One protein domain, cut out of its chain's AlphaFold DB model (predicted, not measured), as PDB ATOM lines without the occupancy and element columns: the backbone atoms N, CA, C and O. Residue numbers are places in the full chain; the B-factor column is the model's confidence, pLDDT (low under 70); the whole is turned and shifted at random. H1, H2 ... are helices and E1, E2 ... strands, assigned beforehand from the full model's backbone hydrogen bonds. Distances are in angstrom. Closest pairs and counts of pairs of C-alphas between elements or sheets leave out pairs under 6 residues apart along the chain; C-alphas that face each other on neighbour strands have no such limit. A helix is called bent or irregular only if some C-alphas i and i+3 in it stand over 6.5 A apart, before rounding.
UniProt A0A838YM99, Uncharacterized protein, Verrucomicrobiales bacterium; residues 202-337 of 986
ATOM      1  N   ILE A 202      48.071  10.654  41.748       96.81
ATOM      2  CA  ILE A 202      48.617  11.479  40.673       96.81
ATOM      3  C   ILE A 202      47.975  12.861  40.774       96.81
ATOM      4  O   ILE A 202      46.768  13.006  40.586       96.81
ATOM      5  N   ALA A 203      48.777  13.876  41.087       97.44
ATOM      6  CA  ALA A 203      48.329  15.257  41.218       97.44
ATOM      7  C   ALA A 203      48.620  16.051  39.936       97.44
ATOM      8  O   ALA A 203      49.781  16.212  39.554       97.44
ATOM      9  N   PHE A 204      47.570  16.579  39.305       97.38
ATOM     10  CA  PHE A 204      47.626  17.437  38.119       97.38
ATOM     11  C   PHE A 204      47.424  18.901  38.533       97.38
ATOM     12  O   PHE A 204      46.304  19.276  38.890       97.38
ATOM     13  N   PRO A 205      48.468  19.752  38.510       96.69
ATOM     14  CA  PRO A 205      48.340  21.145  38.916       96.69
ATOM     15  C   PRO A 205      47.274  21.898  38.118       96.69
ATOM     16  O   PRO A 205      47.263  21.855  36.883       96.69
ATOM     17  N   SER A 206      46.434  22.648  38.832       95.38
ATOM     18  CA  SER A 206      45.401  23.495  38.236       95.38
ATOM     19  C   SER A 206      45.594  24.971  38.582       95.38
ATOM     20  O   SER A 206      46.186  25.327  39.607       95.38
ATOM     21  N   PHE A 207      45.085  25.839  37.707       91.94
ATOM     22  CA  PHE A 207      45.311  27.281  37.735       91.94
ATOM     23  C   PHE A 207      44.040  28.064  37.409       91.94
ATOM     24  O   PHE A 207      43.238  27.645  36.579       91.94
ATOM     25  N   ASP A 208      43.869  29.212  38.057       89.00
ATOM     26  CA  ASP A 208      42.787  30.160  37.788       89.00
ATOM     27  C   ASP A 208      43.296  31.248  36.829       89.00
ATOM     28  O   ASP A 208      43.987  32.186  37.246       89.00
ATOM     29  N   HIS A 209      42.947  31.133  35.549       86.19
ATOM     30  CA  HIS A 209      43.387  32.059  34.498       86.19
ATOM     31  C   HIS A 209      42.586  33.362  34.466       86.19
ATOM     32  O   HIS A 209      43.042  34.345  33.897       86.19
ATOM     33  N   GLY A 210      41.458  33.442  35.176       82.50
ATOM     34  CA  GLY A 210      40.599  34.626  35.150       82.50
ATOM     35  C   GLY A 210      39.694  34.641  33.920       82.50
ATOM     36  O   GLY A 210      38.894  33.720  33.763       82.50
ATOM     37  N   GLU A 211      39.777  35.698  33.114       83.94
ATOM     38  CA  GLU A 211      38.829  35.986  32.025       83.94
ATOM     39  C   GLU A 211      39.357  35.565  30.646       83.94
ATOM     40  O   GLU A 211      38.569  35.110  29.826       83.94
ATOM     41  N   ASP A 212      40.666  35.627  30.401       84.00
ATOM     42  CA  ASP A 212      41.279  35.249  29.126       84.00
ATOM     43  C   ASP A 212      42.434  34.250  29.298       84.00
ATOM     44  O   ASP A 212      43.071  34.164  30.353       84.00
ATOM     45  N   PHE A 213      42.691  33.448  28.263       88.06
ATOM     46  CA  PHE A 213      43.822  32.528  28.228       88.06
ATOM     47  C   PHE A 213      44.364  32.331  26.810       88.06
ATOM     48  O   PHE A 213      43.632  31.989  25.882       88.06
ATOM     49  N   THR A 214      45.686  32.445  26.683       86.38
ATOM     50  CA  THR A 214      46.451  32.011  25.509       86.38
ATOM     51  C   THR A 214      47.544  31.057  25.967       86.38
ATOM     52  O   THR A 214      48.286  31.353  26.914       86.38
ATOM     53  N   LEU A 215      47.689  29.927  25.275       85.38
ATOM     54  CA  LEU A 215      48.767  28.990  25.552       85.38
ATOM     55  C   LEU A 215      50.126  29.621  25.213       85.38
ATOM     56  O   LEU A 215      50.350  30.143  24.124       85.38
ATOM     57  N   ASN A 216      51.071  29.565  26.150       80.88
ATOM     58  CA  ASN A 216      52.436  30.012  25.891       80.88
ATOM     59  C   ASN A 216      53.243  28.875  25.257       80.88
ATOM     60  O   ASN A 216      53.682  27.970  25.965       80.88
ATOM     61  N   GLU A 217      53.500  28.964  23.953       74.38
ATOM     62  CA  GLU A 217      54.249  27.952  23.191       74.38
ATOM     63  C   GLU A 217      55.626  27.617  23.791       74.38
ATOM     64  O   GLU A 217      56.074  26.478  23.720       74.38
ATOM     65  N   ASN A 218      56.307  28.573  24.437       69.94
ATOM     66  CA  ASN A 218      57.623  28.307  25.038       69.94
ATOM     67  C   ASN A 218      57.544  27.458  26.314       69.94
ATOM     68  O   ASN A 218      58.563  26.936  26.755       69.94
ATOM     69  N   LEU A 219      56.371  27.392  26.949       71.56
ATOM     70  CA  LEU A 219      56.123  26.553  28.122       71.56
ATOM     71  C   LEU A 219      55.434  25.245  27.743       71.56
ATOM     72  O   LEU A 219      55.619  24.252  28.433       71.56
ATOM     73  N   ALA A 220      54.626  25.272  26.685       73.25
ATOM     74  CA  ALA A 220      53.857  24.130  26.226       73.25
ATOM     75  C   ALA A 220      54.643  23.179  25.321       73.25
ATOM     76  O   ALA A 220      54.180  22.062  25.159       73.25
ATOM     77  N   GLY A 221      55.775  23.620  24.757       76.44
ATOM     78  CA  GLY A 221      56.528  22.903  23.726       76.44
ATOM     79  C   GLY A 221      56.085  23.344  22.327       76.44
ATOM     80  O   GLY A 221      54.894  23.398  22.024       76.44
ATOM     81  N   LYS A 222      57.039  23.716  21.467       77.00
ATOM     82  CA  LYS A 222      56.750  24.224  20.105       77.00
ATOM     83  C   LYS A 222      56.389  23.106  19.128       77.00
ATOM     84  O   LYS A 222      55.854  23.368  18.054       77.00
ATOM     85  N   GLU A 223      56.732  21.884  19.496       81.06
ATOM     86  CA  GLU A 223      56.509  20.633  18.794       81.06
ATOM     87  C   GLU A 223      55.052  20.163  18.846       81.06
ATOM     88  O   GLU A 223      54.630  19.447  17.935       81.06
ATOM     89  N   HIS A 224      54.279  20.603  19.844       88.81
ATOM     90  CA  HIS A 224      52.875  20.242  20.003       88.81
ATOM     91  C   HIS A 224      51.993  21.082  19.076       88.81
ATOM     92  O   HIS A 224      51.755  22.270  19.304       88.81
ATOM     93  N   LYS A 225      51.507  20.438  18.015       91.38
ATOM     94  CA  LYS A 225      50.749  21.053  16.922       91.38
ATOM     95  C   LYS A 225      49.410  20.359  16.731       91.38
ATOM     96  O   LYS A 225      49.325  19.147  16.915       91.38
ATOM     97  N   PHE A 226      48.381  21.111  16.339       93.38
ATOM     98  CA  PHE A 226      47.032  20.576  16.131       93.38
ATOM     99  C   PHE A 226      46.999  19.371  15.187       93.38
ATOM    100  O   PHE A 226      46.350  18.373  15.476       93.38
ATOM    101  N   GLU A 227      47.758  19.435  14.093       92.19
ATOM    102  CA  GLU A 227      47.835  18.369  13.085       92.19
ATOM    103  C   GLU A 227      48.297  17.030  13.678       92.19
ATOM    104  O   GLU A 227      47.788  15.981  13.294       92.19
ATOM    105  N   LYS A 228      49.188  17.061  14.678       91.25
ATOM    106  CA  LYS A 228      49.692  15.856  15.350       91.25
ATOM    107  C   LYS A 228      48.688  15.227  16.316       91.25
ATOM    108  O   LYS A 228      48.858  14.071  16.694       91.25
ATOM    109  N   ILE A 229      47.632  15.939  16.730       94.06
ATOM    110  CA  ILE A 229      46.605  15.357  17.614       94.06
ATOM    111  C   ILE A 229      46.021  14.090  16.981       94.06
ATOM    112  O   ILE A 229      45.746  13.131  17.695       94.06
ATOM    113  N   PHE A 230      45.869  14.058  15.656       94.75
ATOM    114  CA  PHE A 230      45.304  12.910  14.946       94.75
ATOM    115  C   PHE A 230      46.240  11.697  14.914       94.75
ATOM    116  O   PHE A 230      45.747  10.572  14.866       94.75
ATOM    117  N   ASP A 231      47.554  11.897  15.036       93.62
ATOM    118  CA  ASP A 231      48.517  10.800  15.171       93.62
ATOM    119  C   ASP A 231      48.401  10.133  16.550       93.62
ATOM    120  O   ASP A 231      48.546   8.915  16.678       93.62
ATOM    121  N   TYR A 232      48.098  10.923  17.587       93.94
ATOM    122  CA  TYR A 232      48.069  10.439  18.967       93.94
ATOM    123  C   TYR A 232      46.678  10.003  19.430       93.94
ATOM    124  O   TYR A 232      46.529   8.968  20.064       93.94
ATOM    125  N   ILE A 233      45.629  10.752  19.112       95.38
ATOM    126  CA  ILE A 233      44.249  10.448  19.525       95.38
ATOM    127  C   ILE A 233      43.523   9.585  18.480       95.38
ATOM    128  O   ILE A 233      42.564   8.874  18.800       95.38
ATOM    129  N   GLY A 234      44.008   9.586  17.236       91.31
ATOM    130  CA  GLY A 234      43.473   8.765  16.158       91.31
ATOM    131  C   GLY A 234      42.037   9.129  15.792       91.31
ATOM    132  O   GLY A 234      41.612  10.282  15.870       91.31
ATOM    133  N   GLN A 235      41.260   8.108  15.424       89.62
ATOM    134  CA  GLN A 235      39.862   8.245  14.991       89.62
ATOM    135  C   GLN A 235      38.927   8.792  16.080       89.62
ATOM    136  O   GLN A 235      37.809   9.202  15.775       89.62
ATOM    137  N   THR A 236      39.380   8.822  17.336       93.25
ATOM    138  CA  THR A 236      38.609   9.365  18.457       93.25
ATOM    139  C   THR A 236      38.448  10.883  18.356       93.25
ATOM    140  O   THR A 236      37.438  11.414  18.815       93.25
ATOM    141  N   ALA A 237      39.405  11.583  17.735       96.44
ATOM    142  CA  ALA A 237      39.330  13.016  17.475       96.44
ATOM    143  C   ALA A 237      38.653  13.269  16.119       96.44
ATOM    144  O   ALA A 237      39.269  13.167  15.059       96.44
ATOM    145  N   ILE A 238      37.371  13.634  16.141       97.44
ATOM    146  CA  ILE A 238      36.594  13.925  14.933       97.44
ATOM    147  C   ILE A 238      36.905  15.349  14.471       97.44
ATOM    148  O   ILE A 238      36.385  16.319  15.032       97.44
ATOM    149  N   GLN A 239      37.733  15.468  13.432       96.50
ATOM    150  CA  GLN A 239      38.094  16.748  12.826       96.50
ATOM    151  C   GLN A 239      36.871  17.485  12.268       96.50
ATOM    152  O   GLN A 239      35.964  16.891  11.676       96.50
ATOM    153  N   LYS A 240      36.868  18.805  12.440       95.88
ATOM    154  CA  LYS A 240      35.861  19.722  11.909       95.88
ATOM    155  C   LYS A 240      36.481  20.653  10.860       95.88
ATOM    156  O   LYS A 240      37.648  21.023  11.015       95.88
ATOM    157  N   PRO A 241      35.732  21.038   9.805       90.62
ATOM    158  CA  PRO A 241      36.247  21.886   8.726       90.62
ATOM    159  C   PRO A 241      36.827  23.223   9.197       90.62
ATOM    160  O   PRO A 241      37.704  23.771   8.544       90.62
ATOM    161  N   GLU A 242      36.352  23.740  10.329       91.75
ATOM    162  CA  GLU A 242      36.768  25.025  10.887       91.75
ATOM    163  C   GLU A 242      38.158  24.988  11.553       91.75
ATOM    164  O   GLU A 242      38.673  26.036  11.937       91.75
ATOM    165  N   GLY A 243      38.787  23.813  11.682       92.31
ATOM    166  CA  GLY A 243      40.140  23.679  12.237       92.31
ATOM    167  C   GLY A 243      40.185  23.333  13.727       92.31
ATOM    168  O   GLY A 243      41.100  23.744  14.419       92.31
ATOM    169  N   TYR A 244      39.208  22.580  14.235       96.38
ATOM    170  CA  TYR A 244      39.207  22.004  15.588       96.38
ATOM    171  C   TYR A 244      38.736  20.543  15.527       96.38
ATOM    172  O   TYR A 244      38.374  20.056  14.451       96.38
ATOM    173  N   ALA A 245      38.740  19.816  16.644       97.81
ATOM    174  CA  ALA A 245      38.166  18.468  16.693       97.81
ATOM    175  C   ALA A 245      37.308  18.245  17.943       97.81
ATOM    176  O   ALA A 245      37.462  18.931  18.950       97.81
ATOM    177  N   ILE A 246      36.391  17.281  17.868       98.00
ATOM    178  CA  ILE A 246      35.537  16.862  18.988       98.00
ATOM    179  C   ILE A 246      35.839  15.403  19.304       98.00
ATOM    180  O   ILE A 246      35.987  14.591  18.393       98.00
ATOM    181  N   ASP A 247      35.924  15.078  20.584       98.00
ATOM    182  CA  ASP A 247      36.105  13.706  21.034       98.00
ATOM    183  C   ASP A 247      34.833  12.866  20.822       98.00
ATOM    184  O   ASP A 247      33.724  13.279  21.162       98.00
ATOM    185  N   SER A 248      34.992  11.677  20.245       96.19
ATOM    186  CA  SER A 248      33.877  10.767  19.952       96.19
ATOM    187  C   SER A 248      33.335  10.007  21.169       96.19
ATOM    188  O   SER A 248      32.177   9.594  21.144       96.19
ATOM    189  N   ASN A 249      34.130   9.837  22.233       95.06
ATOM    190  CA  ASN A 249      33.680   9.228  23.487       95.06
ATOM    191  C   ASN A 249      32.931  10.251  24.350       95.06
ATOM    192  O   ASN A 249      31.986   9.901  25.057       95.06
ATOM    193  N   TYR A 250      33.341  11.521  24.279       96.31
ATOM    194  CA  TYR A 250      32.756  12.618  25.044       96.31
ATOM    195  C   TYR A 250      32.605  13.882  24.192       96.31
ATOM    196  O   TYR A 250      33.529  14.681  24.076       96.31
ATOM    197  N   GLU A 251      31.390  14.155  23.709       95.38
ATOM    198  CA  GLU A 251      31.098  15.336  22.872       95.38
ATOM    199  C   GLU A 251      31.454  16.684  23.536       95.38
ATOM    200  O   GLU A 251      31.595  17.706  22.866       95.38
ATOM    201  N   ASN A 252      31.603  16.701  24.864       96.06
ATOM    202  CA  ASN A 252      32.019  17.864  25.642       96.06
ATOM    203  C   ASN A 252      33.540  17.944  25.882       96.06
ATOM    204  O   ASN A 252      33.980  18.638  26.805       96.06
ATOM    205  N   ILE A 253      34.342  17.234  25.091       98.25
ATOM    206  CA  ILE A 253      35.792  17.402  24.992       98.25
ATOM    207  C   ILE A 253      36.104  17.911  23.584       98.25
ATOM    208  O   ILE A 253      35.752  17.287  22.583       98.25
ATOM    209  N   VAL A 254      36.750  19.072  23.516       98.44
ATOM    210  CA  VAL A 254      37.045  19.772  22.262       98.44
ATOM    211  C   VAL A 254      38.546  20.000  22.161       98.44
ATOM    212  O   VAL A 254      39.136  20.636  23.030       98.44
ATOM    213  N   TYR A 255      39.161  19.511  21.093       98.12
ATOM    214  CA  TYR A 255      40.570  19.724  20.794       98.12
ATOM    215  C   TYR A 255      40.751  21.031  20.028       98.12
ATOM    216  O   TYR A 255      40.145  21.221  18.970       98.12
ATOM    217  N   LEU A 256      41.575  21.923  20.570       97.00
ATOM    218  CA  LEU A 256      41.848  23.245  20.017       97.00
ATOM    219  C   LEU A 256      43.196  23.286  19.285       97.00
ATOM    220  O   LEU A 256      44.113  22.549  19.656       97.00
ATOM    221  N   PRO A 257      43.360  24.203  18.318       94.94
ATOM    222  CA  PRO A 257      44.670  24.572  17.797       94.94
ATOM    223  C   PRO A 257      45.599  25.177  18.845       94.94
ATOM    224  O   PRO A 257      45.150  25.811  19.801       94.94
ATOM    225  N   GLU A 258      46.915  25.034  18.660       93.19
ATOM    226  CA  GLU A 258      47.905  25.539  19.618       93.19
ATOM    227  C   GLU A 258      47.869  27.066  19.806       93.19
ATOM    228  O   GLU A 258      48.245  27.561  20.866       93.19
ATOM    229  N   ASN A 259      47.387  27.806  18.803       92.62
ATOM    230  CA  ASN A 259      47.273  29.264  18.810       92.62
ATOM    231  C   ASN A 259      45.893  29.774  19.255       92.62
ATOM    232  O   ASN A 259      45.641  30.976  19.161       92.62
ATOM    233  N   ALA A 260      45.002  28.892  19.722       95.12
ATOM    234  CA  ALA A 260      43.675  29.292  20.165       95.12
ATOM    235  C   ALA A 260      43.731  30.210  21.398       95.12
ATOM    236  O   ALA A 260      44.440  29.939  22.374       95.12
ATOM    237  N   VAL A 261      42.934  31.274  21.361       95.06
ATOM    238  CA  VAL A 261      42.745  32.255  22.433       95.06
ATOM    239  C   VAL A 261      41.334  32.106  22.975       95.06
ATOM    240  O   VAL A 261      40.376  32.128  22.209       95.06
ATOM    241  N   ILE A 262      41.204  31.941  24.287       95.25
ATOM    242  CA  ILE A 262      39.917  31.797  24.969       95.25
ATOM    243  C   ILE A 262      39.609  33.105  25.692       95.25
ATOM    244  O   ILE A 262      40.422  33.542  26.503       95.25
ATOM    245  N   ASP A 263      38.436  33.687  25.444       91.94
ATOM    246  CA  ASP A 263      37.960  34.916  26.082       91.94
ATOM    247  C   ASP A 263      36.563  34.702  26.696       91.94
ATOM    248  O   ASP A 263      35.582  34.328  26.042       91.94
ATOM    249  N   GLN A 264      36.475  34.894  28.011       89.69
ATOM    250  CA  GLN A 264      35.256  34.708  28.791       89.69
ATOM    251  C   GLN A 264      34.281  35.880  28.660       89.69
ATOM    252  O   GLN A 264      33.072  35.660  28.789       89.69
ATOM    253  N   GLU A 265      34.769  37.102  28.446       86.00
ATOM    254  CA  GLU A 265      33.952  38.313  28.341       86.00
ATOM    255  C   GLU A 265      33.160  38.306  27.030       86.00
ATOM    256  O   GLU A 265      31.936  38.456  27.050       86.00
ATOM    257  N   SER A 266      33.832  38.028  25.909       89.12
ATOM    258  CA  SER A 266      33.189  37.838  24.602       89.12
ATOM    259  C   SER A 266      32.468  36.487  24.479       89.12
ATOM    260  O   SER A 266      31.618  36.318  23.603       89.12
ATOM    261  N   GLN A 267      32.781  35.528  25.360       93.19
ATOM    262  CA  GLN A 267      32.380  34.120  25.262       93.19
ATOM    263  C   GLN A 267      32.835  33.458  23.953       93.19
ATOM    264  O   GLN A 267      32.104  32.631  23.391       93.19
ATOM    265  N   THR A 268      34.030  33.800  23.469       95.94
ATOM    266  CA  THR A 268      34.599  33.255  22.229       95.94
ATOM    267  C   THR A 268      35.900  32.493  22.467       95.94
ATOM    268  O   THR A 268      36.615  32.686  23.448       95.94
ATOM    269  N   ILE A 269      36.177  31.557  21.564       97.69
ATOM    270  CA  ILE A 269      37.467  30.890  21.407       97.69
ATOM    271  C   ILE A 269      37.875  31.107  19.963       97.69
ATOM    272  O   ILE A 269      37.154  30.659  19.078       97.69
ATOM    273  N   GLU A 270      38.990  31.779  19.723       96.94
ATOM    274  CA  GLU A 270      39.397  32.235  18.393       96.94
ATOM    275  C   GLU A 270      40.777  31.702  18.027       96.94
ATOM    276  O   GLU A 270      41.666  31.624  18.875       96.94
ATOM    277  N   TRP A 271      40.971  31.343  16.762       95.69
ATOM    278  CA  TRP A 271      42.268  30.923  16.237       95.69
ATOM    279  C   TRP A 271      42.407  31.268  14.755       95.69
ATOM    280  O   TRP A 271      41.436  31.591  14.068       95.69
ATOM    281  N   ILE A 272      43.644  31.185  14.268       93.88
ATOM    282  CA  ILE A 272      43.992  31.425  12.868       93.88
ATOM    283  C   ILE A 272      44.511  30.119  12.272       93.88
ATOM    284  O   ILE A 272      45.461  29.535  12.795       93.88
ATOM    285  N   ASN A 273      43.902  29.671  11.180       88.56
ATOM    286  CA  ASN A 273      44.336  28.486  10.449       88.56
ATOM    287  C   ASN A 273      45.604  28.767   9.613       88.56
ATOM    288  O   ASN A 273      45.935  29.928   9.348       88.56
ATOM    289  N   PRO A 274      46.315  27.724   9.137       86.12
ATOM    290  CA  PRO A 274      47.499  27.892   8.286       86.12
ATOM    291  C   PRO A 274      47.259  28.689   6.991       86.12
ATOM    292  O   PRO A 274      48.184  29.310   6.472       86.12
ATOM    293  N   ASP A 275      46.024  28.711   6.483       87.50
ATOM    294  CA  ASP A 275      45.602  29.498   5.314       87.50
ATOM    295  C   ASP A 275      45.267  30.969   5.640       87.50
ATOM    296  O   ASP A 275      44.771  31.702   4.783       87.50
ATOM    297  N   ALA A 276      45.552  31.406   6.871       88.19
ATOM    298  CA  ALA A 276      45.246  32.719   7.435       88.19
ATOM    299  C   ALA A 276      43.745  33.034   7.606       88.19
ATOM    300  O   ALA A 276      43.399  34.178   7.919       88.19
ATOM    301  N   SER A 277      42.851  32.051   7.457       89.56
ATOM    302  CA  SER A 277      41.444  32.208   7.841       89.56
ATOM    303  C   SER A 277      41.297  32.257   9.367       89.56
ATOM    304  O   SER A 277      41.977  31.535  10.098       89.56
ATOM    305  N   SER A 278      40.422  33.138   9.861       92.06
ATOM    306  CA  SER A 278      40.083  33.234  11.285       92.06
ATOM    307  C   SER A 278      38.779  32.495  11.553       92.06
ATOM    308  O   SER A 278      37.792  32.697  10.840       92.06
ATOM    309  N   HIS A 279      38.778  31.655  12.582       95.00
ATOM    310  CA  HIS A 279      37.613  30.897  13.021       95.00
ATOM    311  C   HIS A 279      37.359  31.121  14.506       95.00
ATOM    312  O   HIS A 279      38.261  31.468  15.269       95.00
ATOM    313  N   GLN A 280      36.104  30.914  14.908       94.88
ATOM    314  CA  GLN A 280      35.686  31.071  16.291       94.88
ATOM    315  C   GLN A 280      34.717  29.972  16.733       94.88
ATOM    316  O   GLN A 280      33.872  29.515  15.958       94.88
ATOM    317  N   LEU A 281      34.781  29.620  18.014       96.38
ATOM    318  CA  LEU A 281      33.780  28.832  18.727       96.38
ATOM    319  C   LEU A 281      33.193  29.635  19.874       96.38
ATOM    320  O   LEU A 281      33.823  30.530  20.429       96.38
ATOM    321  N   LYS A 282      31.980  29.260  20.275       96.50
ATOM    322  CA  LYS A 282      31.391  29.771  21.507       96.50
ATOM    323  C   LYS A 282      31.989  29.041  22.710       96.50
ATOM    324  O   LYS A 282      31.979  27.810  22.747       96.50
ATOM    325  N   LEU A 283      32.429  29.796  23.712       96.44
ATOM    326  CA  LEU A 283      32.841  29.261  25.004       96.44
ATOM    327  C   LEU A 283      31.615  28.738  25.771       96.44
ATOM    328  O   LEU A 283      30.620  29.445  25.943       96.44
ATOM    329  N   GLN A 284      31.679  27.493  26.240       94.75
ATOM    330  CA  GLN A 284      30.575  26.813  26.916       94.75
ATOM    331  C   GLN A 284      31.002  26.262  28.279       94.75
ATOM    332  O   GLN A 284      32.115  25.781  28.469       94.75
ATOM    333  N   ASN A 285      30.075  26.299  29.237       91.81
ATOM    334  CA  ASN A 285      30.232  25.609  30.515       91.81
ATOM    335  C   ASN A 285      30.128  24.086  30.314       91.81
ATOM    336  O   ASN A 285      29.374  23.629  29.457       91.81
ATOM    337  N   LYS A 286      30.814  23.308  31.161       91.00
ATOM    338  CA  LYS A 286      30.873  21.833  31.131       91.00
ATOM    339  C   LYS A 286      31.518  21.242  29.874       91.00
ATOM    340  O   LYS A 286      31.404  20.037  29.660       91.00
ATOM    341  N   VAL A 287      32.196  22.066  29.080       97.25
ATOM    342  CA  VAL A 287      33.070  21.634  27.988       97.25
ATOM    343  C   VAL A 287      34.516  21.790  28.447       97.25
ATOM    344  O   VAL A 287      34.869  22.793  29.069       97.25
ATOM    345  N   THR A 288      35.341  20.781  28.175       98.12
ATOM    346  CA  THR A 288      36.785  20.834  28.419       98.12
ATOM    347  C   THR A 288      37.497  21.001  27.087       98.12
ATOM    348  O   THR A 288      37.377  20.162  26.198       98.12
ATOM    349  N   TYR A 289      38.250  22.083  26.972       98.25
ATOM    350  CA  TYR A 289      39.040  22.415  25.802       98.25
ATOM    351  C   TYR A 289      40.470  21.918  26.000       98.25
ATOM    352  O   TYR A 289      41.091  22.217  27.019       98.25
ATOM    353  N   VAL A 290      40.987  21.132  25.061       97.94
ATOM    354  CA  VAL A 290      42.285  20.458  25.162       97.94
ATOM    355  C   VAL A 290      43.205  20.990  24.073       97.94
ATOM    356  O   VAL A 290      42.911  20.863  22.890       97.94
ATOM    357  N   TYR A 291      44.319  21.594  24.473       97.31
ATOM    358  CA  TYR A 291      45.363  22.028  23.545       97.31
ATOM    359  C   TYR A 291      46.222  20.840  23.076       97.31
ATOM    360  O   TYR A 291      46.248  19.811  23.757       97.31
ATOM    361  N   PRO A 292      47.000  20.973  21.982       95.69
ATOM    362  CA  PRO A 292      47.836  19.882  21.471       95.69
ATOM    363  C   PRO A 292      48.919  19.406  22.449       95.69
ATOM    364  O   PRO A 292      49.370  18.273  22.352       95.69
ATOM    365  N   SER A 293      49.304  20.238  23.421       95.12
ATOM    366  CA  SER A 293      50.204  19.862  24.523       95.12
ATOM    367  C   SER A 293      49.531  19.011  25.610       95.12
ATOM    368  O   SER A 293      50.151  18.684  26.618       95.12
ATOM    369  N   GLY A 294      48.234  18.722  25.472       96.12
ATOM    370  CA  GLY A 294      47.405  18.045  26.469       96.12
ATOM    371  C   GLY A 294      46.895  18.949  27.600       96.12
ATOM    372  O   GLY A 294      46.166  18.469  28.479       96.12
ATOM    373  N   TYR A 295      47.258  20.242  27.596       96.94
ATOM    374  CA  TYR A 295      46.788  21.226  28.575       96.94
ATOM    375  C   TYR A 295      45.278  21.439  28.439       96.94
ATOM    376  O   TYR A 295      44.764  21.649  27.341       96.94
ATOM    377  N   LYS A 296      44.568  21.396  29.566       97.56
ATOM    378  CA  LYS A 296      43.102  21.429  29.620       97.56
ATOM    379  C   LYS A 296      42.618  22.777  30.134       97.56
ATOM    380  O   LYS A 296      43.141  23.250  31.139       97.56
ATOM    381  N   VAL A 297      41.597  23.355  29.509       97.56
ATOM    382  CA  VAL A 297      40.916  24.576  29.965       97.56
ATOM    383  C   VAL A 297      39.410  24.341  30.055       97.56
ATOM    384  O   VAL A 297      38.812  23.755  29.158       97.56
ATOM    385  N   GLU A 298      38.781  24.796  31.132       96.38
ATOM    386  CA  GLU A 298      37.329  24.724  31.333       96.38
ATOM    387  C   GLU A 298      36.777  26.052  31.865       96.38
ATOM    388  O   GLU A 298      37.459  26.779  32.589       96.38
ATOM    389  N   LEU A 299      35.530  26.368  31.509       94.94
ATOM    390  CA  LEU A 299      34.792  27.489  32.086       94.94
ATOM    391  C   LEU A 299      34.068  27.009  33.352       94.94
ATOM    392  O   LEU A 299      33.151  26.193  33.268       94.94
ATOM    393  N   ASP A 300      34.455  27.537  34.512       89.75
ATOM    394  CA  ASP A 300      33.939  27.132  35.825       89.75
ATOM    395  C   ASP A 300      33.237  28.288  36.550       89.75
ATOM    396  O   ASP A 300      33.641  29.455  36.470       89.75
ATOM    397  N   ARG A 301      32.206  27.941  37.328       84.06
ATOM    398  CA  ARG A 301      31.581  28.824  38.316       84.06
ATOM    399  C   ARG A 301      31.528  28.108  39.669       84.06
ATOM    400  O   ARG A 301      30.611  27.317  39.891       84.06
ATOM    401  N   PRO A 302      32.412  28.456  40.623       70.69
ATOM    402  CA  PRO A 302      32.560  27.704  41.873       70.69
ATOM    403  C   PRO A 302      31.302  27.629  42.746       70.69
ATOM    404  O   PRO A 302      31.135  26.696  43.523       70.69
ATOM    405  N   SER A 303      30.447  28.654  42.708       65.19
ATOM    406  CA  SER A 303      29.146  28.667  43.392       65.19
ATOM    407  C   SER A 303      28.242  29.776  42.854       65.19
ATOM    408  O   SER A 303      28.696  30.724  42.203       65.19
ATOM    409  N   ALA A 304      26.939  29.664  43.128       56.12
ATOM    410  CA  ALA A 304      25.975  30.719  42.833       56.12
ATOM    411  C   ALA A 304      26.402  32.040  43.503       56.12
ATOM    412  O   ALA A 304      26.825  32.050  44.656       56.12
ATOM    413  N   GLY A 305      26.343  33.147  42.760       57.38
ATOM    414  CA  GLY A 305      26.813  34.459  43.227       57.38
ATOM    415  C   GLY A 305      28.323  34.698  43.093       57.38
ATOM    416  O   GLY A 305      28.772  35.817  43.292       57.38
ATOM    417  N   ARG A 306      29.123  33.696  42.697       69.94
ATOM    418  CA  ARG A 306      30.544  33.892  42.347       69.94
ATOM    419  C   ARG A 306      30.724  34.221  40.869       69.94
ATOM    420  O   ARG A 306      29.865  33.862  40.055       69.94
ATOM    421  N   ARG A 307      31.854  34.861  40.539       77.19
ATOM    422  CA  ARG A 307      32.284  35.113  39.156       77.19
ATOM    423  C   ARG A 307      32.627  33.816  38.425       77.19
ATOM    424  O   ARG A 307      33.058  32.844  39.052       77.19
ATOM    425  N   TRP A 308      32.431  33.836  37.113       85.69
ATOM    426  CA  TRP A 308      32.960  32.828  36.204       85.69
ATOM    427  C   TRP A 308      34.469  33.003  36.041       85.69
ATOM    428  O   TRP A 308      35.008  34.069  36.342       85.69
ATOM    429  N   ARG A 309      35.147  31.935  35.624       86.94
ATOM    430  CA  ARG A 309      36.587  31.941  35.366       86.94
ATOM    431  C   ARG A 309      37.001  30.794  34.458       86.94
ATOM    432  O   ARG A 309      36.348  29.750  34.435       86.94
ATOM    433  N   LEU A 310      38.136  30.969  33.800       92.44
ATOM    434  CA  LEU A 310      38.849  29.912  33.100       92.44
ATOM    435  C   LEU A 310      39.747  29.145  34.077       92.44
ATOM    436  O   LEU A 310      40.554  29.729  34.807       92.44
ATOM    437  N   VAL A 311      39.602  27.824  34.093       94.44
ATOM    438  CA  VAL A 311      40.392  26.899  34.906       94.44
ATOM    439  C   VAL A 311      41.297  26.102  33.986       94.44
ATOM    440  O   VAL A 311      40.817  25.365  33.133       94.44
ATOM    441  N   GLY A 312      42.605  26.244  34.164       95.56
ATOM    442  CA  GLY A 312      43.605  25.443  33.468       95.56
ATOM    443  C   GLY A 312      44.038  24.235  34.293       95.56
ATOM    444  O   GLY A 312      44.152  24.346  35.510       95.56
ATOM    445  N   THR A 313      44.311  23.093  33.665       96.94
ATOM    446  CA  THR A 313      44.883  21.896  34.309       96.94
ATOM    447  C   THR A 313      45.986  21.310  33.436       96.94
ATOM    448  O   THR A 313      45.818  21.189  32.221       96.94
ATOM    449  N   GLN A 314      47.112  20.953  34.058       95.81
ATOM    450  CA  GLN A 314      48.256  20.372  33.356       95.81
ATOM    451  C   GLN A 314      47.918  19.052  32.657       95.81
ATOM    452  O   GLN A 314      47.016  18.316  33.061       95.81
ATOM    453  N   ALA A 315      48.664  18.775  31.588       95.12
ATOM    454  CA  ALA A 315      48.536  17.553  30.804       95.12
ATOM    455  C   ALA A 315      49.044  16.322  31.565       95.12
ATOM    456  O   ALA A 315      48.402  15.274  31.551       95.12
ATOM    457  N   GLU A 316      50.168  16.506  32.256       92.81
ATOM    458  CA  GLU A 316      50.939  15.488  32.953       92.81
ATOM    459  C   GLU A 316      50.902  15.739  34.465       92.81
ATOM    460  O   GLU A 316      50.930  16.885  34.930       92.81
ATOM    461  N   GLY A 317      50.792  14.657  35.228       94.81
ATOM    462  CA  GLY A 317      50.663  14.700  36.678       94.81
ATOM    463  C   GLY A 317      51.945  14.283  37.388       94.81
ATOM    464  O   GLY A 317      52.900  13.807  36.786       94.81
ATOM    465  N   THR A 318      51.971  14.460  38.704       96.56
ATOM    466  CA  THR A 318      53.026  13.912  39.566       96.56
ATOM    467  C   THR A 318      52.433  12.835  40.455       96.56
ATOM    468  O   THR A 318      51.565  13.137  41.273       96.56
ATOM    469  N   PHE A 319      52.899  11.597  40.307       97.31
ATOM    470  CA  PHE A 319      52.548  10.501  41.198       97.31
ATOM    471  C   PHE A 319      53.301  10.651  42.524       97.31
ATOM    472  O   PHE A 319      54.498  10.369  42.626       97.31
ATOM    473  N   CYS A 320      52.577  11.126  43.534       97.94
ATOM    474  CA  CYS A 320      53.038  11.226  44.908       97.94
ATOM    475  C   CYS A 320      52.625   9.962  45.682       97.94
ATOM    476  O   CYS A 320      51.431   9.688  45.813       97.94
ATOM    477  N   HIS A 321      53.605   9.236  46.214       98.31
ATOM    478  CA  HIS A 321      53.446   8.000  46.984       98.31
ATOM    479  C   HIS A 321      53.804   8.247  48.459       98.31
ATOM    480  O   HIS A 321      54.804   8.902  48.746       98.31
ATOM    481  N   LYS A 322      53.003   7.762  49.411       98.38
ATOM    482  CA  LYS A 322      53.154   8.001  50.860       98.38
ATOM    483  C   LYS A 322      53.160   6.678  51.637       98.38
ATOM    484  O   LYS A 322      52.129   6.297  52.201       98.38
ATOM    485  N   PRO A 323      54.309   5.979  51.677       97.38
ATOM    486  CA  PRO A 323      54.468   4.715  52.385       97.38
ATOM    487  C   PRO A 323      54.813   4.925  53.861       97.38
ATOM    488  O   PRO A 323      55.014   6.056  54.317       97.38
ATOM    489  N   CYS A 324      54.892   3.816  54.604       95.94
ATOM    490  CA  CYS A 324      55.489   3.726  55.945       95.94
ATOM    491  C   CYS A 324      55.007   4.813  56.920       95.94
ATOM    492  O   CYS A 324      55.768   5.339  57.731       95.94
ATOM    493  N   THR A 325      53.734   5.188  56.808       95.69
ATOM    494  CA  THR A 325      53.148   6.316  57.531       95.69
ATOM    495  C   THR A 325      52.283   5.790  58.664       95.69
ATOM    496  O   THR A 325      51.218   5.219  58.424       95.69
ATOM    497  N   VAL A 326      52.741   5.999  59.901       91.44
ATOM    498  CA  VAL A 326      52.040   5.556  61.118       91.44
ATOM    499  C   VAL A 326      50.624   6.126  61.208       91.44
ATOM    500  O   VAL A 326      50.294   7.147  60.593       91.44
ATOM    501  N   SER A 327      49.772   5.511  62.027       86.25
ATOM    502  CA  SER A 327      48.413   5.996  62.269       86.25
ATOM    503  C   SER A 327      48.403   7.465  62.715       86.25
ATOM    504  O   SER A 327      49.027   7.850  63.707       86.25
ATOM    505  N   GLY A 328      47.661   8.297  61.974       85.06
ATOM    506  CA  GLY A 328      47.601   9.751  62.148       85.06
ATOM    507  C   GLY A 328      48.826  10.518  61.621       85.06
ATOM    508  O   GLY A 328      48.954  11.704  61.893       85.06
ATOM    509  N   GLY A 329      49.704   9.876  60.843       88.69
ATOM    510  CA  GLY A 329      50.717  10.531  59.999       88.69
ATOM    511  C   GLY A 329      50.156  11.063  58.668       88.69
ATOM    512  O   GLY A 329      50.878  11.637  57.855       88.69
ATOM    513  N   GLY A 330      48.854  10.871  58.431       90.75
ATOM    514  CA  GLY A 330      48.132  11.431  57.290       90.75
ATOM    515  C   GLY A 330      48.373  10.698  55.970       90.75
ATOM    516  O   GLY A 330      48.588  11.350  54.951       90.75
ATOM    517  N   LYS A 331      48.377   9.358  55.986       93.06
ATOM    518  CA  LYS A 331      48.556   8.507  54.794       93.06
ATOM    519  C   LYS A 331      47.537   8.840  53.692       93.06
ATOM    520  O   LYS A 331      47.942   9.251  52.615       93.06
ATOM    521  N   SER A 332      46.238   8.764  53.990       89.75
ATOM    522  CA  SER A 332      45.155   9.038  53.027       89.75
ATOM    523  C   SER A 332      44.999  10.527  52.675       89.75
ATOM    524  O   SER A 332      44.367  10.872  51.684       89.75
ATOM    525  N   GLU A 333      45.615  11.442  53.433       91.00
ATOM    526  CA  GLU A 333      45.558  12.888  53.153       91.00
ATOM    527  C   GLU A 333      46.228  13.254  51.818       91.00
ATOM    528  O   GLU A 333      45.939  14.296  51.233       91.00
ATOM    529  N   ILE A 334      47.110  12.392  51.299       94.69
ATOM    530  CA  ILE A 334      47.776  12.615  50.014       94.69
ATOM    531  C   ILE A 334      46.783  12.690  48.845       94.69
ATOM    532  O   ILE A 334      46.948  13.544  47.967       94.69
ATOM    533  N   SER A 335      45.733  11.861  48.863       91.25
ATOM    534  CA  SER A 335      44.698  11.784  47.825       91.25
ATOM    535  C   SER A 335      43.494  12.683  48.106       91.25
ATOM    536  O   SER A 335      42.825  13.085  47.160       91.25
ATOM    537  N   LYS A 336      43.258  13.077  49.367       87.88
ATOM    538  CA  LYS A 336      42.131  13.949  49.726       87.88
ATOM    539  C   LYS A 336      42.162  15.302  48.996       87.88
ATOM    540  O   LYS A 336      43.242  15.882  48.775       87.88
ATOM    541  N   PRO A 337      40.986  15.844  48.640       85.06
ATOM    542  CA  PRO A 337      40.886  17.125  47.959       85.06
ATOM    543  C   PRO A 337      41.211  18.284  48.910       85.06
ATOM    544  O   PRO A 337      40.607  18.441  49.969       85.06
TER     545      PRO A 337
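This is residues 202 to 337 of the 986 residues of an uncharacterized protein of Verrucomicrobiales bacterium (UniProt A0A838YM99). A long, strongly twisted sheet of eight strands makes the body, and a smaller sheet of E2, E6, E7 and E8 lies loosely over part of it, nearest where E2 comes by E11. H2 packs over the end of the long sheet made by E3 and E4; at the other end E12 and the unnamed tail, residues 323 to 337, make an arm, of which residues 324 to 329 stick out. The printed part has 136 residues with two named helices and twelve named strands, in the order E1, E2, H1, H2, then E3 to E12, and its class is mixed, helices and strands. The long sheet runs E3, E4, E5, E9, E10, E11, E1, E12 and is mixed; the small one runs E2, E6, E7, E8 and is antiparallel throughout. The whole is only just loose, close to compact, with a radius of gyration of the C-alphas of 17.4 A, and only just elongated, spanning 61 by 41 by 31 A.

Start at E1, residues 202 to 210, whose pairing is staggered. Its residues 202 to 203 pair with E12, residues 318 to 322, antiparallel, where N 203 and O 318 are 2.9 A apart; its residues 206 to 210 pair with E11, residues 309 to 313, antiparallel, with N 207 and O 312 at 2.8 A. After a tight link look for E2, residues 212 to 214; its closest C-alpha pair with E11 is Asp 212 and Leu 310, 7.1 A. H1, residues 217 to 220, is on neither sheet and is apart from H2, residues 226 to 236. H2 is on the long sheet at a height of 8.3 A, over E3, residues 237 to 240, and E4, residues 244 to 247; it runs along the strands, at 22 degrees to E4 on the local plane, and the two make their closest C-alpha pair at Thr 236 and Asp 247, 5.6 A. Helix and sheet form two layers, with H2 on one face. H2 is irregular, C-alphas 232 and 235 being 9.4 A apart; 3 of its 7 O i to N i+4 pairs and 3 of its 8 O i to N i+3 pairs are within hydrogen-bond range, while H1 is too short for an i+4 pair. E3, E4 and E5, residues 253 to 255, form a meander, each strand the antiparallel neighbour of the one before, with N 238 and O 246 at 2.8 A and N 255 and O 245 at 2.8 A. E6, residues 261 to 263, E7, residues 268 to 272, and E8, residues 278 to 282, form a second meander; see N 261 and O 270, 2.8 A, and N 269 and O 281, 2.8 A. E2 joins it beside E6, antiparallel, with N 213 and O 262 at 2.9 A. E9, residues 288 to 290, is parallel to E5, N 290 and O 254 being 2.8 A apart, and begins the third meander with E10, residues 296 to 300, and E11; look at N 289 and O 297, 2.8 A, and N 311 and O 298, 2.8 A.

Find C-alpha 202 at (48.617, 11.479, 40.673); from there E1 runs 25.1 A to C-alpha 210 at (40.599, 34.626, 35.150). H2 measures 14.2 A, E7 13.4 A, E8 13.9 A, E10 12.4 A and E11 13.1 A. E12, the last named element, runs 12.7 A and ends at C-alpha 322, at (53.154, 8.001, 50.860).

The C-alphas farthest apart are those of Asp 275 and Ser 327, 61.7 A. The printed part has no cut and no long link; E10 to E11, with 8 residues between them, is short. Mean pLDDT of the printed part is 91.1; residue 218 and residues 303 to 306 are under 70.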